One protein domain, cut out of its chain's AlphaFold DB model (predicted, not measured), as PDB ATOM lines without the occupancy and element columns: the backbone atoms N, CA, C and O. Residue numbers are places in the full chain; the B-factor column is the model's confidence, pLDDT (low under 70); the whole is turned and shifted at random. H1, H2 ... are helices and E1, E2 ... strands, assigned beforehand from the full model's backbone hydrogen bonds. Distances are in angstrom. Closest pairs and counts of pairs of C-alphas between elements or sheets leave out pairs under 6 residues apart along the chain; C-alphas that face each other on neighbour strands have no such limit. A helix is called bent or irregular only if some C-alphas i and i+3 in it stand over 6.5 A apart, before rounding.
ATOM      1  N   LEU A  39      85.748  53.860  71.913       94.75
ATOM      2  CA  LEU A  39      85.059  55.082  72.288       94.75
ATOM      3  C   LEU A  39      83.668  54.766  72.840       94.75
ATOM      4  O   LEU A  39      82.933  53.993  72.228       94.75
ATOM      5  N   SER A  40      83.322  55.383  73.967       92.62
ATOM      6  CA  SER A  40      82.027  55.242  74.637       92.62
ATOM      7  C   SER A  40      81.597  56.570  75.246       92.62
ATOM      8  O   SER A  40      82.437  57.420  75.537       92.62
ATOM      9  N   PHE A  41      80.302  56.746  75.467       92.44
ATOM     10  CA  PHE A  41      79.788  57.873  76.238       92.44
ATOM     11  C   PHE A  41      79.772  57.540  77.729       92.44
ATOM     12  O   PHE A  41      79.698  56.368  78.107       92.44
ATOM     13  N   ASP A  42      79.909  58.572  78.555       90.88
ATOM     14  CA  ASP A  42      79.624  58.489  79.986       90.88
ATOM     15  C   ASP A  42      78.120  58.310  80.230       90.88
ATOM     16  O   ASP A  42      77.306  58.576  79.342       90.88
ATOM     17  N   GLN A  43      77.748  57.916  81.447       88.94
ATOM     18  CA  GLN A  43      76.350  57.934  81.857       88.94
ATOM     19  C   GLN A  43      75.859  59.383  81.942       88.94
ATOM     20  O   GLN A  43      76.461  60.216  82.634       88.94
ATOM     21  N   ILE A  44      74.777  59.686  81.224       90.81
ATOM     22  CA  ILE A  44      74.245  61.042  81.100       90.81
ATOM     23  C   ILE A  44      72.835  61.096  81.678       90.81
ATOM     24  O   ILE A  44      71.944  60.374  81.242       90.81
ATOM     25  N   ILE A  45      72.636  62.005  82.627       90.12
ATOM     26  CA  ILE A  45      71.352  62.279  83.269       90.12
ATOM     27  C   ILE A  45      70.817  63.626  82.787       90.12
ATOM     28  O   ILE A  45      71.548  64.615  82.711       90.12
ATOM     29  N   LEU A  46      69.526  63.676  82.489       89.69
ATOM     30  CA  LEU A  46      68.763  64.891  82.260       89.69
ATOM     31  C   LEU A  46      67.931  65.188  83.505       89.69
ATOM     32  O   LEU A  46      67.105  64.385  83.918       89.69
ATOM     33  N   GLU A  47      68.129  66.359  84.095       88.62
ATOM     34  CA  GLU A  47      67.270  66.880  85.158       88.62
ATOM     35  C   GLU A  47      66.310  67.899  84.551       88.62
ATOM     36  O   GLU A  47      66.735  68.925  84.006       88.62
ATOM     37  N   LYS A  48      65.009  67.637  84.655       86.56
ATOM     38  CA  LYS A  48      63.989  68.599  84.256       86.56
ATOM     39  C   LYS A  48      63.836  69.657  85.348       86.56
ATOM     40  O   LYS A  48      63.619  69.360  86.517       86.56
ATOM     41  N   LYS A  49      63.945  70.924  84.950       84.69
ATOM     42  CA  LYS A  49      63.740  72.106  85.796       84.69
ATOM     43  C   LYS A  49      62.630  72.973  85.221       84.69
ATOM     44  O   LYS A  49      62.272  72.864  84.054       84.69
ATOM     45  N   GLN A  50      62.138  73.916  86.021       76.88
ATOM     46  CA  GLN A  50      61.124  74.880  85.576       76.88
ATOM     47  C   GLN A  50      61.550  75.682  84.329       76.88
ATOM     48  O   GLN A  50      60.705  76.060  83.526       76.88
ATOM     49  N   SER A  51      62.853  75.926  84.143       70.94
ATOM     50  CA  SER A  51      63.405  76.700  83.022       70.94
ATOM     51  C   SER A  51      63.863  75.862  81.819       70.94
ATOM     52  O   SER A  51      64.334  76.433  80.835       70.94
ATOM     53  N   GLY A  52      63.740  74.529  81.862       80.44
ATOM     54  CA  GLY A  52      64.191  73.639  80.790       80.44
ATOM     55  C   GLY A  52      64.821  72.353  81.316       80.44
ATOM     56  O   GLY A  52      64.404  71.823  82.339       80.44
ATOM     57  N   ILE A  53      65.837  71.851  80.620       85.06
ATOM     58  CA  ILE A  53      66.564  70.641  81.015       85.06
ATOM     59  C   ILE A  53      68.008  70.986  81.379       85.06
ATOM     60  O   ILE A  53      68.612  71.893  80.804       85.06
ATOM     61  N   LYS A  54      68.575  70.259  82.334       86.62
ATOM     62  CA  LYS A  54      69.998  70.294  82.664       86.62
ATOM     63  C   LYS A  54      70.593  68.935  82.317       86.62
ATOM     64  O   LYS A  54      70.145  67.928  82.847       86.62
ATOM     65  N   VAL A  55      71.599  68.916  81.449       87.31
ATOM     66  CA  VAL A  55      72.357  67.697  81.130       87.31
ATOM     67  C   VAL A  55      73.420  67.507  82.206       87.31
ATOM     68  O   VAL A  55      73.927  68.496  82.714       87.31
ATOM     69  N   MET A  56      73.750  66.286  82.608       87.12
ATOM     70  CA  MET A  56      74.770  66.004  83.622       87.12
ATOM     71  C   MET A  56      75.496  64.707  83.272       87.12
ATOM     72  O   MET A  56      74.852  63.707  82.989       87.12
ATOM     73  N   ASN A  57      76.829  64.710  83.317       85.31
ATOM     74  CA  ASN A  57      77.634  63.494  83.153       85.31
ATOM     75  C   ASN A  57      77.977  62.949  84.543       85.31
ATOM     76  O   ASN A  57      78.631  63.654  85.316       85.31
ATOM     77  N   LEU A  58      77.542  61.731  84.871       80.06
ATOM     78  CA  LEU A  58      77.535  61.237  86.252       80.06
ATOM     79  C   LEU A  58      78.943  61.099  86.851       80.06
ATOM     80  O   LEU A  58      79.136  61.348  88.039       80.06
ATOM     81  N   THR A  59      79.950  60.759  86.042       76.25
ATOM     82  CA  THR A  59      81.323  60.537  86.537       76.25
ATOM     83  C   THR A  59      82.154  61.818  86.649       76.25
ATOM     84  O   THR A  59      83.383  61.757  86.708       76.25
ATOM     85  N   SER A  60      81.530  62.998  86.602       68.62
ATOM     86  CA  SER A  60      82.251  64.263  86.442       68.62
ATOM     87  C   SER A  60      81.904  65.269  87.540       68.62
ATOM     88  O   SER A  60      80.774  65.740  87.611       68.62
ATOM     89  N   SER A  61      82.893  65.628  88.363       62.19
ATOM     90  CA  SER A  61      82.731  66.527  89.516       62.19
ATOM     91  C   SER A  61      83.186  67.978  89.288       62.19
ATOM     92  O   SER A  61      82.695  68.856  89.986       62.19
ATOM     93  N   ASP A  62      84.064  68.265  88.312       59.03
ATOM     94  CA  ASP A  62      84.927  69.469  88.396       59.03
ATOM     95  C   ASP A  62      85.015  70.383  87.151       59.03
ATOM     96  O   ASP A  62      85.971  71.148  87.007       59.03
ATOM     97  N   HIS A  63      84.038  70.376  86.234       62.25
ATOM     98  CA  HIS A  63      84.037  71.325  85.102       62.25
ATOM     99  C   HIS A  63      82.698  72.051  84.901       62.25
ATOM    100  O   HIS A  63      81.640  71.444  84.760       62.25
ATOM    101  N   GLU A  64      82.769  73.379  84.796       60.53
ATOM    102  CA  GLU A  64      81.627  74.295  84.632       60.53
ATOM    103  C   GLU A  64      80.750  73.961  83.407       60.53
ATOM    104  O   GLU A  64      79.530  74.117  83.430       60.53
ATOM    105  N   TYR A  65      81.358  73.397  82.359       64.12
ATOM    106  CA  TYR A  65      80.701  73.063  81.091       64.12
ATOM    107  C   TYR A  65      80.117  71.642  81.024       64.12
ATOM    108  O   TYR A  65      79.477  71.298  80.027       64.12
ATOM    109  N   LEU A  66      80.285  70.817  82.071       62.72
ATOM    110  CA  LEU A  66      79.783  69.428  82.102       62.72
ATOM    111  C   LEU A  66      78.285  69.339  81.901       62.72
ATOM    112  O   LEU A  66      77.793  68.319  81.424       62.72
ATOM    113  N   ASN A  67      77.572  70.409  82.249       70.69
ATOM    114  CA  ASN A  67      76.125  70.392  82.236       70.69
ATOM    115  C   ASN A  67      75.504  70.649  80.849       70.69
ATOM    116  O   ASN A  67      74.291  70.806  80.718       70.69
ATOM    117  N   THR A  68      76.343  70.758  79.813       80.56
ATOM    118  CA  THR A  68      75.942  71.141  78.446       80.56
ATOM    119  C   THR A  68      76.658  70.332  77.365       80.56
ATOM    120  O   THR A  68      76.670  70.716  76.197       80.56
ATOM    121  N   ALA A  69      77.291  69.220  77.735       88.69
ATOM    122  CA  ALA A  69      78.107  68.428  76.829       88.69
ATOM    123  C   ALA A  69      77.944  66.933  77.090       88.69
ATOM    124  O   ALA A  69      77.699  66.526  78.220       88.69
ATOM    125  N   PHE A  70      78.162  66.112  76.066       90.94
ATOM    126  CA  PHE A  70      78.389  64.682  76.249       90.94
ATOM    127  C   PHE A  70      79.862  64.416  76.496       90.94
ATOM    128  O   PHE A  70      80.717  64.886  75.742       90.94
ATOM    129  N   LYS A  71      80.171  63.627  77.518       92.44
ATOM    130  CA  LYS A  71      81.529  63.158  77.764       92.44
ATOM    131  C   LYS A  71      81.793  61.907  76.931       92.44
ATOM    132  O   LYS A  71      81.308  60.824  77.238       92.44
ATOM    133  N   LEU A  72      82.571  62.074  75.864       94.31
ATOM    134  CA  LEU A  72      83.083  60.975  75.054       94.31
ATOM    135  C   LEU A  72      84.404  60.492  75.649       94.31
ATOM    136  O   LEU A  72      85.380  61.238  75.684       94.31
ATOM    137  N   LEU A  73      84.430  59.250  76.103       94.75
ATOM    138  CA  LEU A  73      85.562  58.573  76.721       94.75
ATOM    139  C   LEU A  73      86.257  57.674  75.700       94.75
ATOM    140  O   LEU A  73      85.599  57.033  74.882       94.75
ATOM    141  N   ASN A  74      87.580  57.563  75.796       95.31
ATOM    142  CA  ASN A  74      88.316  56.465  75.178       95.31
ATOM    143  C   ASN A  74      88.752  55.465  76.252       95.31
ATOM    144  O   ASN A  74      89.679  55.734  77.013       95.31
ATOM    145  N   LEU A  75      88.075  54.321  76.289       93.69
ATOM    146  CA  LEU A  75      88.316  53.220  77.227       93.69
ATOM    147  C   LEU A  75      89.194  52.113  76.614       93.69
ATOM    148  O   LEU A  75      89.420  51.078  77.238       93.69
ATOM    149  N   GLY A  76      89.640  52.280  75.364       92.00
ATOM    150  CA  GLY A  76      90.508  51.319  74.686       92.00
ATOM    151  C   GLY A  76      91.988  51.609  74.908       92.00
ATOM    152  O   GLY A  76      92.371  52.716  75.258       92.00
ATOM    153  N   GLY A  77      92.847  50.626  74.632       90.19
ATOM    154  CA  GLY A  77      94.291  50.735  74.855       90.19
ATOM    155  C   GLY A  77      94.992  51.815  74.018       90.19
ATOM    156  O   GLY A  77      95.977  52.399  74.470       90.19
ATOM    157  N   GLY A  78      94.493  52.089  72.808       91.88
ATOM    158  CA  GLY A  78      95.126  52.999  71.846       91.88
ATOM    159  C   GLY A  78      94.460  54.366  71.719       91.88
ATOM    160  O   GLY A  78      93.354  54.583  72.199       91.88
ATOM    161  N   SER A  79      95.109  55.286  71.001       94.56
ATOM    162  CA  SER A  79      94.504  56.581  70.655       94.56
ATOM    163  C   SER A  79      93.524  56.447  69.487       94.56
ATOM    164  O   SER A  79      93.843  55.810  68.479       94.56
ATOM    165  N   ALA A  80      92.369  57.101  69.589       95.75
ATOM    166  CA  ALA A  80      91.457  57.302  68.467       95.75
ATOM    167  C   ALA A  80      91.841  58.574  67.701       95.75
ATOM    168  O   ALA A  80      92.205  59.580  68.311       95.75
ATOM    169  N   LYS A  81      91.772  58.540  66.369       95.25
ATOM    170  CA  LYS A  81      92.101  59.669  65.484       95.25
ATOM    171  C   LYS A  81      90.964  59.952  64.511       95.25
ATOM    172  O   LYS A  81      90.145  59.071  64.261       95.25
ATOM    173  N   ASN A  82      90.941  61.163  63.949       95.38
ATOM    174  CA  ASN A  82      89.965  61.582  62.934       95.38
ATOM    175  C   ASN A  82      88.521  61.256  63.343       95.38
ATOM    176  O   ASN A  82      87.734  60.716  62.560       95.38
ATOM    177  N   ILE A  83      88.201  61.530  64.607       96.94
ATOM    178  CA  ILE A  83      86.915  61.169  65.182       96.94
ATOM    179  C   ILE A  83      85.868  62.117  64.618       96.94
ATOM    180  O   ILE A  83      86.028  63.340  64.641       96.94
ATOM    181  N   GLU A  84      84.775  61.551  64.142       97.25
ATOM    182  CA  GLU A  84      83.606  62.270  63.687       97.25
ATOM    183  C   GLU A  84      82.403  61.783  64.485       97.25
ATOM    184  O   GLU A  84      82.115  60.588  64.524       97.25
ATOM    185  N   VAL A  85      81.734  62.732  65.133       96.75
ATOM    186  CA  VAL A  85      80.502  62.511  65.882       96.75
ATOM    187  C   VAL A  85      79.393  63.258  65.165       96.75
ATOM    188  O   VAL A  85      79.471  64.484  65.014       96.75
ATOM    189  N   VAL A  86      78.381  62.534  64.704       96.56
ATOM    190  CA  VAL A  86      77.237  63.095  63.983       96.56
ATOM    191  C   VAL A  86      75.972  62.729  64.734       96.56
ATOM    192  O   VAL A  86      75.667  61.554  64.868       96.56
ATOM    193  N   LEU A  87      75.239  63.731  65.208       95.31
ATOM    194  CA  LEU A  87      73.893  63.543  65.727       95.31
ATOM    195  C   LEU A  87      72.894  63.809  64.615       95.31
ATOM    196  O   LEU A  87      72.954  64.867  63.973       95.31
ATOM    197  N   LYS A  88      71.988  62.858  64.415       95.12
ATOM    198  CA  LYS A  88      70.928  62.914  63.418       95.12
ATOM    199  C   LYS A  88      69.569  62.798  64.092       95.12
ATOM    200  O   LYS A  88      69.463  62.212  65.164       95.12
ATOM    201  N   LEU A  89      68.550  63.342  63.447       92.69
ATOM    202  CA  LEU A  89      67.146  63.199  63.799       92.69
ATOM    203  C   LEU A  89      66.402  62.613  62.600       92.69
ATOM    204  O   LEU A  89      66.676  62.988  61.459       92.69
ATOM    205  N   ASN A  90      65.469  61.694  62.854       89.62
ATOM    206  CA  ASN A  90      64.647  61.058  61.819       89.62
ATOM    207  C   ASN A  90      65.495  60.436  60.684       89.62
ATOM    208  O   ASN A  90      65.147  60.534  59.510       89.62
ATOM    209  N   GLY A  91      66.638  59.837  61.035       84.00
ATOM    210  CA  GLY A  91      67.558  59.159  60.111       84.00
ATOM    211  C   GLY A  91      68.538  60.078  59.373       84.00
ATOM    212  O   GLY A  91      69.738  59.808  59.384       84.00
ATOM    213  N   ASP A  92      68.065  61.183  58.791       87.44
ATOM    214  CA  ASP A  92      68.865  61.973  57.835       87.44
ATOM    215  C   ASP A  92      69.171  63.411  58.280       87.44
ATOM    216  O   ASP A  92      70.157  64.010  57.830       87.44
ATOM    217  N   GLU A  93      68.365  64.000  59.170       94.00
ATOM    218  CA  GLU A  93      68.544  65.400  59.552       94.00
ATOM    219  C   GLU A  93      69.727  65.556  60.511       94.00
ATOM    220  O   GLU A  93      69.640  65.241  61.694       94.00
ATOM    221  N   VAL A  94      70.846  66.104  60.033       95.12
ATOM    222  CA  VAL A  94      72.014  66.361  60.886       95.12
ATOM    223  C   VAL A  94      71.742  67.536  61.832       95.12
ATOM    224  O   VAL A  94      71.839  68.706  61.448       95.12
ATOM    225  N   LEU A  95      71.493  67.228  63.105       94.31
ATOM    226  CA  LEU A  95      71.352  68.226  64.167       94.31
ATOM    227  C   LEU A  95      72.702  68.819  64.567       94.31
ATOM    228  O   LEU A  95      72.809  70.021  64.835       94.31
ATOM    229  N   GLN A  96      73.742  67.987  64.613       95.38
ATOM    230  CA  GLN A  96      75.077  68.402  65.021       95.38
ATOM    231  C   GLN A  96      76.160  67.521  64.400       95.38
ATOM    232  O   GLN A  96      76.042  66.305  64.341       95.38
ATOM    233  N   ARG A  97      77.277  68.144  64.013       96.38
ATOM    234  CA  ARG A  97      78.507  67.449  63.621       96.38
ATOM    235  C   ARG A  97      79.694  68.007  64.389       96.38
ATOM    236  O   ARG A  97      79.867  69.227  64.449       96.38
ATOM    237  N   LYS A  98      80.533  67.129  64.936       96.38
ATOM    238  CA  LYS A  98      81.808  67.483  65.568       96.38
ATOM    239  C   LYS A  98      82.935  66.604  65.055       96.38
ATOM    240  O   LYS A  98      82.747  65.422  64.792       96.38
ATOM    241  N   ARG A  99      84.103  67.223  64.895       96.50
ATOM    242  CA  ARG A  99      85.341  66.574  64.466       96.50
ATOM    243  C   ARG A  99      86.386  66.765  65.552       96.50
ATOM    244  O   ARG A  99      86.631  67.897  65.958       96.50
ATOM    245  N   ILE A 100      86.982  65.670  66.002       96.44
ATOM    246  CA  ILE A 100      88.030  65.660  67.022       96.44
ATOM    247  C   ILE A 100      89.258  65.019  66.382       96.44
ATOM    248  O   ILE A 100      89.183  63.928  65.818       96.44
ATOM    249  N   ASN A 101      90.394  65.713  66.433       94.56
ATOM    250  CA  ASN A 101      91.606  65.257  65.754       94.56
ATOM    251  C   ASN A 101      92.158  63.968  66.384       94.56
ATOM    252  O   ASN A 101      92.444  62.995  65.689       94.56
ATOM    253  N   ILE A 102      92.278  63.956  67.712       95.31
ATOM    254  CA  ILE A 102      92.812  62.831  68.474       95.31
ATOM    255  C   ILE A 102      92.167  62.766  69.860       95.31
ATOM    256  O   ILE A 102      91.939  63.800  70.483       95.31
ATOM    257  N   LEU A 103      91.911  61.551  70.338       96.56
ATOM    258  CA  LEU A 103      91.524  61.262  71.715       96.56
ATOM    259  C   LEU A 103      92.405  60.121  72.250       96.56
ATOM    260  O   LEU A 103      92.223  58.965  71.845       96.56
ATOM    261  N   PRO A 104      93.401  60.422  73.103       95.25
ATOM    262  CA  PRO A 104      94.272  59.405  73.692       95.25
ATOM    263  C   PRO A 104      93.508  58.414  74.580       95.25
ATOM    264  O   PRO A 104      92.375  58.672  74.977       95.25
ATOM    265  N   ASN A 105      94.129  57.274  74.886       93.69
ATOM    266  CA  ASN A 105      93.614  56.306  75.861       93.69
ATOM    267  C   ASN A 105      93.427  56.970  77.243       93.69
ATOM    268  O   ASN A 105      94.257  57.790  77.642       93.69
ATOM    269  N   ASN A 106      92.355  56.607  77.957       91.31
ATOM    270  CA  ASN A 106      92.002  57.090  79.295       91.31
ATOM    271  C   ASN A 106      91.837  58.615  79.368       91.31
ATOM    272  O   ASN A 106      92.036  59.231  80.413       91.31
ATOM    273  N   GLN A 107      91.481  59.232  78.244       94.50
ATOM    274  CA  GLN A 107      91.125  60.641  78.154       94.50
ATOM    275  C   GLN A 107      89.671  60.772  77.708       94.50
ATOM    276  O   GLN A 107      89.079  59.841  77.151       94.50
ATOM    277  N   PHE A 108      89.103  61.954  77.937       93.62
ATOM    278  CA  PHE A 108      87.763  62.291  77.482       93.62
ATOM    279  C   PHE A 108      87.748  63.588  76.683       93.62
ATOM    280  O   PHE A 108      88.643  64.427  76.782       93.62
ATOM    281  N   TYR A 109      86.694  63.748  75.895       93.38
ATOM    282  CA  TYR A 109      86.367  64.981  75.205       93.38
ATOM    283  C   TYR A 109      84.927  65.370  75.531       93.38
ATOM    284  O   TYR A 109      84.023  64.539  75.451       93.38
ATOM    285  N   LEU A 110      84.707  66.636  75.884       92.50
ATOM    286  CA  LEU A 110      83.367  67.180  76.084       92.50
ATOM    287  C   LEU A 110      82.819  67.656  74.742       92.50
ATOM    288  O   LEU A 110      83.294  68.637  74.177       92.50
ATOM    289  N   ILE A 111      81.825  66.946  74.224       92.44
ATOM    290  CA  ILE A 111      81.113  67.292  72.998       92.44
ATOM    291  C   ILE A 111      79.982  68.246  73.382       92.44
ATOM    292  O   ILE A 111      78.961  67.774  73.885       92.44
ATOM    293  N   PRO A 112      80.119  69.565  73.162       90.38
ATOM    294  CA  PRO A 112      79.076  70.511  73.534       90.38
ATOM    295  C   PRO A 112      77.807  70.224  72.738       90.38
ATOM    296  O   PRO A 112      77.876  69.962  71.536       90.38
ATOM    297  N   ILE A 113      76.665  70.291  73.405       89.44
ATOM    298  CA  ILE A 113      75.343  70.090  72.825       89.44
ATOM    299  C   ILE A 113      74.846  71.445  72.322       89.44
ATOM    300  O   ILE A 113      74.828  72.427  73.062       89.44
ATOM    301  N   ASN A 114      74.478  71.529  71.044       90.81
ATOM    302  CA  ASN A 114      73.912  72.752  70.486       90.81
ATOM    303  C   ASN A 114      72.422  72.913  70.834       90.81
ATOM    304  O   ASN A 114      71.763  71.995  71.322       90.81
ATOM    305  N   GLN A 115      71.867  74.082  70.509       90.00
ATOM    306  CA  GLN A 115      70.471  74.392  70.809       90.00
ATOM    307  C   GLN A 115      69.470  73.426  70.153       90.00
ATOM    308  O   GLN A 115      68.423  73.160  70.733       90.00
ATOM    309  N   LYS A 116      69.771  72.894  68.959       92.06
ATOM    310  CA  LYS A 116      68.867  71.972  68.253       92.06
ATOM    311  C   LYS A 116      68.714  70.661  69.017       92.06
ATOM    312  O   LYS A 116      67.598  70.249  69.299       92.06
ATOM    313  N   VAL A 117      69.840  70.056  69.391       91.44
ATOM    314  CA  VAL A 117      69.863  68.810  70.167       91.44
ATOM    315  C   VAL A 117      69.240  69.029  71.550       91.44
ATOM    316  O   VAL A 117      68.452  68.211  72.009       91.44
ATOM    317  N   PHE A 118      69.530  70.163  72.194       90.06
ATOM    318  CA  PHE A 118      68.920  70.514  73.478       90.06
ATOM    319  C   PHE A 118      67.388  70.614  73.398       90.06
ATOM    320  O   PHE A 118      66.685  70.087  74.259       90.06
ATOM    321  N   ASN A 119      66.867  71.279  72.364       90.06
ATOM    322  CA  ASN A 119      65.426  71.415  72.161       90.06
ATOM    323  C   ASN A 119      64.763  70.062  71.899       90.06
ATOM    324  O   ASN A 119      63.664  69.837  72.392       90.06
ATOM    325  N   GLU A 120      65.430  69.167  71.172       90.19
ATOM    326  CA  GLU A 120      64.900  67.833  70.912       90.19
ATOM    327  C   GLU A 120      64.756  67.026  72.206       90.19
ATOM    328  O   GLU A 120      63.667  66.550  72.502       90.19
ATOM    329  N   PHE A 121      65.786  66.982  73.061       89.88
ATOM    330  CA  PHE A 121      65.665  66.333  74.375       89.88
ATOM    331  C   PHE A 121      64.548  66.920  75.233       89.88
ATOM    332  O   PHE A 121      63.814  66.183  75.892       89.88
ATOM    333  N   LYS A 122      64.402  68.248  75.219       88.81
ATOM    334  CA  LYS A 122      63.334  68.927  75.951       88.81
ATOM    335  C   LYS A 122      61.959  68.491  75.436       88.81
ATOM    336  O   LYS A 122      61.113  68.115  76.242       88.81
ATOM    337  N   ASN A 123      61.754  68.510  74.119       88.44
ATOM    338  CA  ASN A 123      60.495  68.114  73.491       88.44
ATOM    339  C   ASN A 123      60.159  66.647  73.781       88.44
ATOM    340  O   ASN A 123      59.014  66.330  74.099       88.44
ATOM    341  N   THR A 124      61.146  65.756  73.709       87.69
ATOM    342  CA  THR A 124      60.983  64.331  74.012       87.69
ATOM    343  C   THR A 124      60.495  64.109  75.443       87.69
ATOM    344  O   THR A 124      59.493  63.423  75.654       87.69
ATOM    345  N   ILE A 125      61.137  64.760  76.422       86.25
ATOM    346  CA  ILE A 125      60.746  64.681  77.837       86.25
ATOM    347  C   ILE A 125      59.355  65.287  78.073       86.25
ATOM    348  O   ILE A 125      58.540  64.714  78.795       86.25
ATOM    349  N   GLU A 126      59.057  66.452  77.487       85.06
ATOM    350  CA  GLU A 126      57.763  67.129  77.669       85.06
ATOM    351  C   GLU A 126      56.591  66.309  77.123       85.06
ATOM    352  O   GLU A 126      55.524  66.283  77.739       85.06
ATOM    353  N   ASN A 127      56.807  65.590  76.022       81.69
ATOM    354  CA  ASN A 127      55.788  64.762  75.388       81.69
ATOM    355  C   ASN A 127      55.784  63.297  75.868       81.69
ATOM    356  O   ASN A 127      54.967  62.511  75.390       81.69
ATOM    357  N   ARG A 128      56.653  62.930  76.826       73.19
ATOM    358  CA  ARG A 128      56.815  61.561  77.362       73.19
ATOM    359  C   ARG A 128      57.064  60.500  76.282       73.19
ATOM    360  O   ARG A 128      56.553  59.383  76.365       73.19
ATOM    361  N   TYR A 129      57.842  60.851  75.263       65.81
ATOM    362  CA  TYR A 129      58.344  59.873  74.304       65.81
ATOM    363  C   TYR A 129      59.608  59.239  74.896       65.81
ATOM    364  O   TYR A 129      60.622  59.907  75.027       65.81
ATOM    365  N   PHE A 130      59.542  57.976  75.309       67.06
ATOM    366  CA  PHE A 130      60.690  57.272  75.905       67.06
ATOM    367  C   PHE A 130      61.719  56.821  74.847       67.06
ATOM    368  O   PHE A 130      62.906  56.668  75.124       67.06
ATOM    369  N   GLU A 131      61.288  56.705  73.589       67.69
ATOM    370  CA  GLU A 131      62.165  56.471  72.441       67.69
ATOM    371  C   GLU A 131      62.320  57.754  71.624       67.69
ATOM    372  O   GLU A 131      61.331  58.382  71.232       67.69
ATOM    373  N   THR A 132      63.566  58.147  71.347       78.44
ATOM    374  CA  THR A 132      63.843  59.295  70.478       78.44
ATOM    375  C   THR A 132      64.125  58.814  69.062       78.44
ATOM    376  O   THR A 132      64.773  57.789  68.851       78.44
ATOM    377  N   ASN A 133      63.736  59.608  68.065       85.94
ATOM    378  CA  ASN A 133      64.162  59.378  66.682       85.94
ATOM    379  C   ASN A 133      65.593  59.884  66.419       85.94
ATOM    380  O   ASN A 133      65.980  60.060  65.259       85.94
ATOM    381  N   MET A 134      66.367  60.180  67.470       92.06
ATOM    382  CA  MET A 134      67.748  60.612  67.329       92.06
ATOM    383  C   MET A 134      68.701  59.427  67.271       92.06
ATOM    384  O   MET A 134      68.605  58.468  68.041       92.06
ATOM    385  N   THR A 135      69.694  59.554  66.400       94.69
ATOM    386  CA  THR A 135      70.849  58.663  66.368       94.69
ATOM    387  C   THR A 135      72.138  59.451  66.522       94.69
ATOM    388  O   THR A 135      72.230  60.635  66.183       94.69
ATOM    389  N   ILE A 136      73.156  58.789  67.059       94.62
ATOM    390  CA  ILE A 136      74.521  59.289  67.109       94.62
ATOM    391  C   ILE A 136      75.442  58.321  66.378       94.62
ATOM    392  O   ILE A 136      75.586  57.154  66.729       94.62
ATOM    393  N   GLU A 137      76.079  58.829  65.336       95.38
ATOM    394  CA  GLU A 137      77.055  58.111  64.541       95.38
ATOM    395  C   GLU A 137      78.460  58.521  64.983       95.38
ATOM    396  O   GLU A 137      78.813  59.705  65.005       95.38
ATOM    397  N   LEU A 138      79.269  57.527  65.333       95.50
ATOM    398  CA  LEU A 138      80.624  57.676  65.833       95.50
ATOM    399  C   LEU A 138      81.599  56.957  64.902       95.50
ATOM    400  O   LEU A 138      81.676  55.727  64.872       95.50
ATOM    401  N   LYS A 139      82.380  57.744  64.162       95.69
ATOM    402  CA  LYS A 139      83.418  57.248  63.254       95.69
ATOM    403  C   LYS A 139      84.791  57.628  63.756       95.69
ATOM    404  O   LYS A 139      84.998  58.780  64.112       95.69
ATOM    405  N   TYR A 140      85.748  56.712  63.725       95.38
ATOM    406  CA  TYR A 140      87.122  57.011  64.134       95.38
ATOM    407  C   TYR A 140      88.123  56.010  63.573       95.38
ATOM    408  O   TYR A 140      87.794  54.858  63.292       95.38
ATOM    409  N   ASP A 141      89.367  56.457  63.460       94.06
ATOM    410  CA  ASP A 141      90.499  55.630  63.071       94.06
ATOM    411  C   ASP A 141      91.273  55.167  64.307       94.06
ATOM    412  O   ASP A 141      91.395  55.883  65.308       94.06
ATOM    413  N   GLY A 142      91.840  53.964  64.224       90.06
ATOM    414  CA  GLY A 142      92.818  53.492  65.198       90.06
ATOM    415  C   GLY A 142      94.194  54.113  64.973       90.06
ATOM    416  O   GLY A 142      94.561  54.464  63.857       90.06
ATOM    417  N   GLN A 143      95.011  54.188  66.025       82.62
ATOM    418  CA  GLN A 143      96.392  54.670  65.904       82.62
ATOM    419  C   GLN A 143      97.247  53.827  64.941       82.62
ATOM    420  O   GLN A 143      98.107  54.379  64.256       82.62
ATOM    421  N   VAL A 144      97.023  52.508  64.916       83.19
ATOM    422  CA  VAL A 144      97.810  51.537  64.129       83.19
ATOM    423  C   VAL A 144      96.981  50.883  63.017       83.19
ATOM    424  O   VAL A 144      97.508  50.517  61.969       83.19
ATOM    425  N   SER A 145      95.674  50.722  63.230       76.62
ATOM    426  CA  SER A 145      94.778  50.096  62.256       76.62
ATOM    427  C   SER A 145      94.385  51.077  61.153       76.62
ATOM    428  O   SER A 145      93.964  52.190  61.444       76.62
ATOM    429  N   LYS A 146      94.424  50.627  59.892       75.88
ATOM    430  CA  LYS A 146      93.838  51.358  58.752       75.88
ATOM    431  C   LYS A 146      92.315  51.210  58.653       75.88
ATOM    432  O   LYS A 146      91.689  51.916  57.871       75.88
ATOM    433  N   LYS A 147      91.718  50.260  59.385       84.19
ATOM    434  CA  LYS A 147      90.263  50.069  59.396       84.19
ATOM    435  C   LYS A 147      89.629  51.185  60.221       84.19
ATOM    436  O   LYS A 147      89.922  51.288  61.412       84.19
ATOM    437  N   ARG A 148      88.752  51.960  59.583       88.19
ATOM    438  CA  ARG A 148      87.908  52.958  60.239       88.19
ATOM    439  C   ARG A 148      86.744  52.258  60.930       88.19
ATOM    440  O   ARG A 148      86.049  51.453  60.310       88.19
ATOM    441  N   SER A 149      86.559  52.547  62.210       90.12
ATOM    442  CA  SER A 149      85.380  52.130  62.961       90.12
ATOM    443  C   SER A 149      84.221  53.060  62.625       90.12
ATOM    444  O   SER A 149      84.419  54.268  62.491       90.12
ATOM    445  N   SER A 150      83.026  52.492  62.504       92.88
ATOM    446  CA  SER A 150      81.766  53.212  62.341       92.88
ATOM    447  C   SER A 150      80.742  52.508  63.214       92.88
ATOM    448  O   SER A 150      80.474  51.331  62.996       92.88
ATOM    449  N   ASN A 151      80.242  53.200  64.229       92.56
ATOM    450  CA  ASN A 151      79.175  52.707  65.088       92.56
ATOM    451  C   ASN A 151      78.035  53.719  65.050       92.56
ATOM    452  O   ASN A 151      78.292  54.919  65.146       92.56
ATOM    453  N   GLU A 152      76.805  53.241  64.948       94.00
ATOM    454  CA  GLU A 152      75.616  54.067  65.105       94.00
ATOM    455  C   GLU A 152      74.844  53.605  66.336       94.00
ATOM    456  O   GLU A 152      74.725  52.406  66.599       94.00
ATOM    457  N   TYR A 153      74.370  54.568  67.119       93.38
ATOM    458  CA  TYR A 153      73.596  54.315  68.323       93.38
ATOM    459  C   TYR A 153      72.277  55.068  68.240       93.38
ATOM    460  O   TYR A 153      72.268  56.256  67.908       93.38
ATOM    461  N   ARG A 154      71.174  54.402  68.569       92.38
ATOM    462  CA  ARG A 154      69.906  55.059  68.872       92.38
ATOM    463  C   ARG A 154      69.992  55.669  70.262       92.38
ATOM    464  O   ARG A 154      70.551  55.061  71.173       92.38
ATOM    465  N   ILE A 155      69.468  56.879  70.392       92.44
ATOM    466  CA  ILE A 155      69.362  57.550  71.678       92.44
ATOM    467  C   ILE A 155      67.972  57.271  72.251       92.44
ATOM    468  O   ILE A 155      66.972  57.573  71.596       92.44
ATOM    469  N   SER A 156      67.914  56.752  73.472       90.44
ATOM    470  CA  SER A 156      66.670  56.551  74.223       90.44
ATOM    471  C   SER A 156      66.715  57.356  75.525       90.44
ATOM    472  O   SER A 156      67.797  57.740  75.984       90.44
ATOM    473  N   ILE A 157      65.541  57.705  76.061       90.38
ATOM    474  CA  ILE A 157      65.412  58.463  77.309       90.38
ATOM    475  C   ILE A 157      64.495  57.700  78.256       90.38
ATOM    476  O   ILE A 157      63.293  57.604  78.018       90.38
ATOM    477  N   ASP A 158      65.064  57.235  79.362       88.56
ATOM    478  CA  ASP A 158      64.369  56.426  80.358       88.56
ATOM    479  C   ASP A 158      64.184  57.195  81.669       88.56
ATOM    480  O   ASP A 158      64.992  58.058  82.020       88.56
ATOM    481  N   ASP A 159      63.124  56.891  82.420       87.81
ATOM    482  CA  ASP A 159      62.909  57.478  83.746       87.81
ATOM    483  C   ASP A 159      64.016  57.035  84.717       87.81
ATOM    484  O   ASP A 159      64.261  55.842  84.914       87.81
ATOM    485  N   PHE A 160      64.653  57.995  85.391       87.25
ATOM    486  CA  PHE A 160      65.689  57.728  86.384       87.25
ATOM    487  C   PHE A 160      65.138  57.922  87.802       87.25
ATOM    488  O   PHE A 160      64.990  59.039  88.313       87.25
ATOM    489  N   VAL A 161      64.839  56.805  88.468       83.50
ATOM    490  CA  VAL A 161      64.290  56.814  89.829       83.50
ATOM    491  C   VAL A 161      65.329  57.339  90.817       83.50
ATOM    492  O   VAL A 161      66.461  56.864  90.879       83.50
ATOM    493  N   ASN A 162      64.922  58.301  91.640       81.38
ATOM    494  CA  ASN A 162      65.758  58.877  92.683       81.38
ATOM    495  C   ASN A 162      64.960  59.107  93.969       81.38
ATOM    496  O   ASN A 162      63.733  59.151  93.962       81.38
ATOM    497  N   MET A 163      65.684  59.255  95.078       81.06
ATOM    498  CA  MET A 163      65.101  59.486  96.404       81.06
ATOM    499  C   MET A 163      64.783  60.963  96.680       81.06
ATOM    500  O   MET A 163      64.155  61.264  97.688       81.06
ATOM    501  N   ASP A 164      65.218  61.870  95.803       79.12
ATOM    502  CA  ASP A 164      65.151  63.323  95.994       79.12
ATOM    503  C   ASP A 164      63.894  63.953  95.354       79.12
ATOM    504  O   ASP A 164      63.830  65.175  95.227       79.12
ATOM    505  N   GLU A 165      62.928  63.138  94.905       78.12
ATOM    506  CA  GLU A 165      61.706  63.562  94.190       78.12
ATOM    507  C   GLU A 165      61.978  64.488  92.985       78.12
ATOM    508  O   GLU A 165      61.156  65.326  92.613       78.12
ATOM    509  N   LYS A 166      63.150  64.352  92.355       85.62
ATOM    510  CA  LYS A 166      63.510  65.116  91.155       85.62
ATOM    511  C   LYS A 166      63.002  64.407  89.905       85.62
ATOM    512  O   LYS A 166      63.091  63.187  89.804       85.62
ATOM    513  N   ASP A 167      62.579  65.179  88.911       87.94
ATOM    514  CA  ASP A 167      62.296  64.662  87.569       87.94
ATOM    515  C   ASP A 167      63.629  64.410  86.838       87.94
ATOM    516  O   ASP A 167      64.193  65.313  86.206       87.94
ATOM    517  N   LEU A 168      64.167  63.197  86.985       89.81
ATOM    518  CA  LEU A 168      65.415  62.765  86.361       89.81
ATOM    519  C   LEU A 168      65.147  61.733  85.269       89.81
ATOM    520  O   LEU A 168      64.301  60.855  85.422       89.81
ATOM    521  N   TYR A 169      65.937  61.815  84.207       90.62
ATOM    522  CA  TYR A 169      65.909  60.887  83.087       90.62
ATOM    523  C   TYR A 169      67.328  60.471  82.721       90.62
ATOM    524  O   TYR A 169      68.258  61.264  82.859       90.62
ATOM    525  N   GLU A 170      67.506  59.258  82.227       91.06
ATOM    526  CA  GLU A 170      68.780  58.754  81.730       91.06
ATOM    527  C   GLU A 170      68.783  58.744  80.204       91.06
ATOM    528  O   GLU A 170      67.839  58.273  79.579       91.06
ATOM    529  N   ILE A 171      69.857  59.261  79.605       91.94
ATOM    530  CA  ILE A 171      70.127  59.057  78.185       91.94
ATOM    531  C   ILE A 171      70.892  57.748  78.028       91.94
ATOM    532  O   ILE A 171      72.019  57.619  78.517       91.94
ATOM    533  N   THR A 172      70.322  56.829  77.258       90.81
ATOM    534  CA  THR A 172      70.945  55.558  76.896       90.81
ATOM    535  C   THR A 172      71.305  55.534  75.407       90.81
ATOM    536  O   THR A 172      70.706  56.220  74.575       90.81
ATOM    537  N   PHE A 173      72.357  54.780  75.072       91.00
ATOM    538  CA  PHE A 173      72.870  54.640  73.707       91.00
ATOM    539  C   PHE A 173      72.810  53.175  73.288       91.00
ATOM    540  O   PHE A 173      73.689  52.379  73.625       91.00
ATOM    541  N   GLU A 174      71.786  52.822  72.526       90.38
ATOM    542  CA  GLU A 174      71.590  51.466  72.029       90.38
ATOM    543  C   GLU A 174      72.289  51.307  70.690       90.38
ATOM    544  O   GLU A 174      71.975  52.000  69.723       90.38
ATOM    545  N   LYS A 175      73.265  50.402  70.614       89.31
ATOM    546  CA  LYS A 175      73.970  50.161  69.357       89.31
ATOM    547  C   LYS A 175      72.993  49.580  68.336       89.31
ATOM    548  O   LYS A 175      72.413  48.524  68.571       89.31
ATOM    549  N   LEU A 176      72.865  50.243  67.193       87.06
ATOM    550  CA  LEU A 176      72.162  49.691  66.047       87.06
ATOM    551  C   LEU A 176      73.123  48.704  65.374       87.06
ATOM    552  O   LEU A 176      74.190  49.092  64.893       87.06
ATOM    553  N   GLU A 177      72.809  47.413  65.453       74.50
ATOM    554  CA  GLU A 177      73.525  46.394  64.684       74.50
ATOM    555  C   GLU A 177      73.108  46.493  63.207       74.50
ATOM    556  O   GLU A 177      71.933  46.711  62.911       74.50
TER     557      GLU A 177
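What this domain is: This is residues 39 to 177 of the 178 residues of the protein "Membrane protein" of Mammaliicoccus sciuri (UniProt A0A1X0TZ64). A seven-stranded sheet, curled like part of a barrel, wraps round H2, which sits in the gap between its two edge strands E3 and E6. A small sheet of E1, E4 and E7 lies across another part of the open side, between the two edge strands, with Lys 71 of E4 near Asn 57 of E3 and Asn 74 of E4 near Leu 103 of E6, each pair of C-alphas 6.7 A apart, and short H1 is beside E3. The printed part has 139 residues, with two named helices and ten named strands in the order E1 E2 E3 H1 E4 E5 E6 E7 H2 E8 E9 E10, and its class is mostly strand. The large sheet runs E3 E2 E10 E9 E8 E5 E6 and the small one E1 E4 E7, both antiparallel throughout. The whole is compact, with a radius of gyration of the C-alphas of 15.2 A, and spans 48 by 35 by 24 A.

How they stand to each other: E1, residues 39 to 41, runs on into E2, residues 44 to 49, across a break of 2 residues, at 24 degrees. E2 and E3, residues 52 to 57, form a hairpin, with N 47 and O 54 at 2.8 A. H1, residues 64 to 68, stands at the level of the large sheet, at a height of 0.2 A; its closest C-alphas with E3 are those of Asn 67 and Val 55, 4.8 A apart. H1 only grazes the small sheet, with its residues 65 to 68. E4, residues 69 to 74, is the inner strand of that small sheet: N 73 and O 40 of E1 are 2.8 A apart. E5, residues 80 to 89, and E6, residues 93 to 103, form a hairpin, with N 85 and O 98 at 2.9 A; E5 bends by 53 degrees at residue 83 and E6 by 57 degrees at residue 100. E7, residues 108 to 112, is antiparallel to E4, with N 111 and O 70 at 2.8 A. H2, residues 115 to 126, is on one face of the large sheet, an arrangement of two layers, and the sheet curls round it. The closest C-alphas of H2 and E3 are those of Lys 122 and Ile 53, 6.2 A apart; those of H2 and E6 are Lys 116 and Leu 95, 6.1 A apart. E8, residues 131 to 142, E9, residues 148 to 159, and E10, residues 168 to 175, form a meander, each strand the antiparallel neighbour of the one before. In it N 138 and O 151 are 2.8 A apart, and N 170 and O 158 are 2.8 A apart. E8 is also the antiparallel neighbour of E5, with N 137 and O 86 at 2.8 A, and E10 is the antiparallel neighbour of E2, with N 46 and O 169 at 2.7 A. H1 and H2 are apart. In H2 every O i to N i+4 pair is within hydrogen-bond range; in H1 0 of 1 such pairs is, and 1 of 2 O i to N i+3 pairs.

Where its parts are: E1 begins at C-alpha 39, (85.059, 55.082, 72.288). From first to last C-alpha E2 measures 16.0 A, E3 17.0 A, E4 15.8 A, E5 25.4 A, E6 26.3 A and E7 12.6 A. H1 is irregular: C-alphas 64 and 67 are 7.2 A apart. H2, 16.2 A long, begins at C-alpha 115, (70.471, 74.392, 70.809). E8 measures 31.6 A, E9 34.6 A and E10 22.8 A, ending at C-alpha 175, (73.970, 50.161, 69.357).

The domain as a whole: The two C-alphas farthest apart, those of Lys 146 and Glu 165, are 49.4 A apart. The large sheet is twisted, with C-alphas up to 11.0 A off its best plane, and the way across it turns by 186 degrees. The printed part has no cut and no long link; the links E3 to H1 and E9 to E10 are short, the others tight. The mean pLDDT of the printed part is 87.7, and residues 60 to 66 and 129 to 131 are under 70.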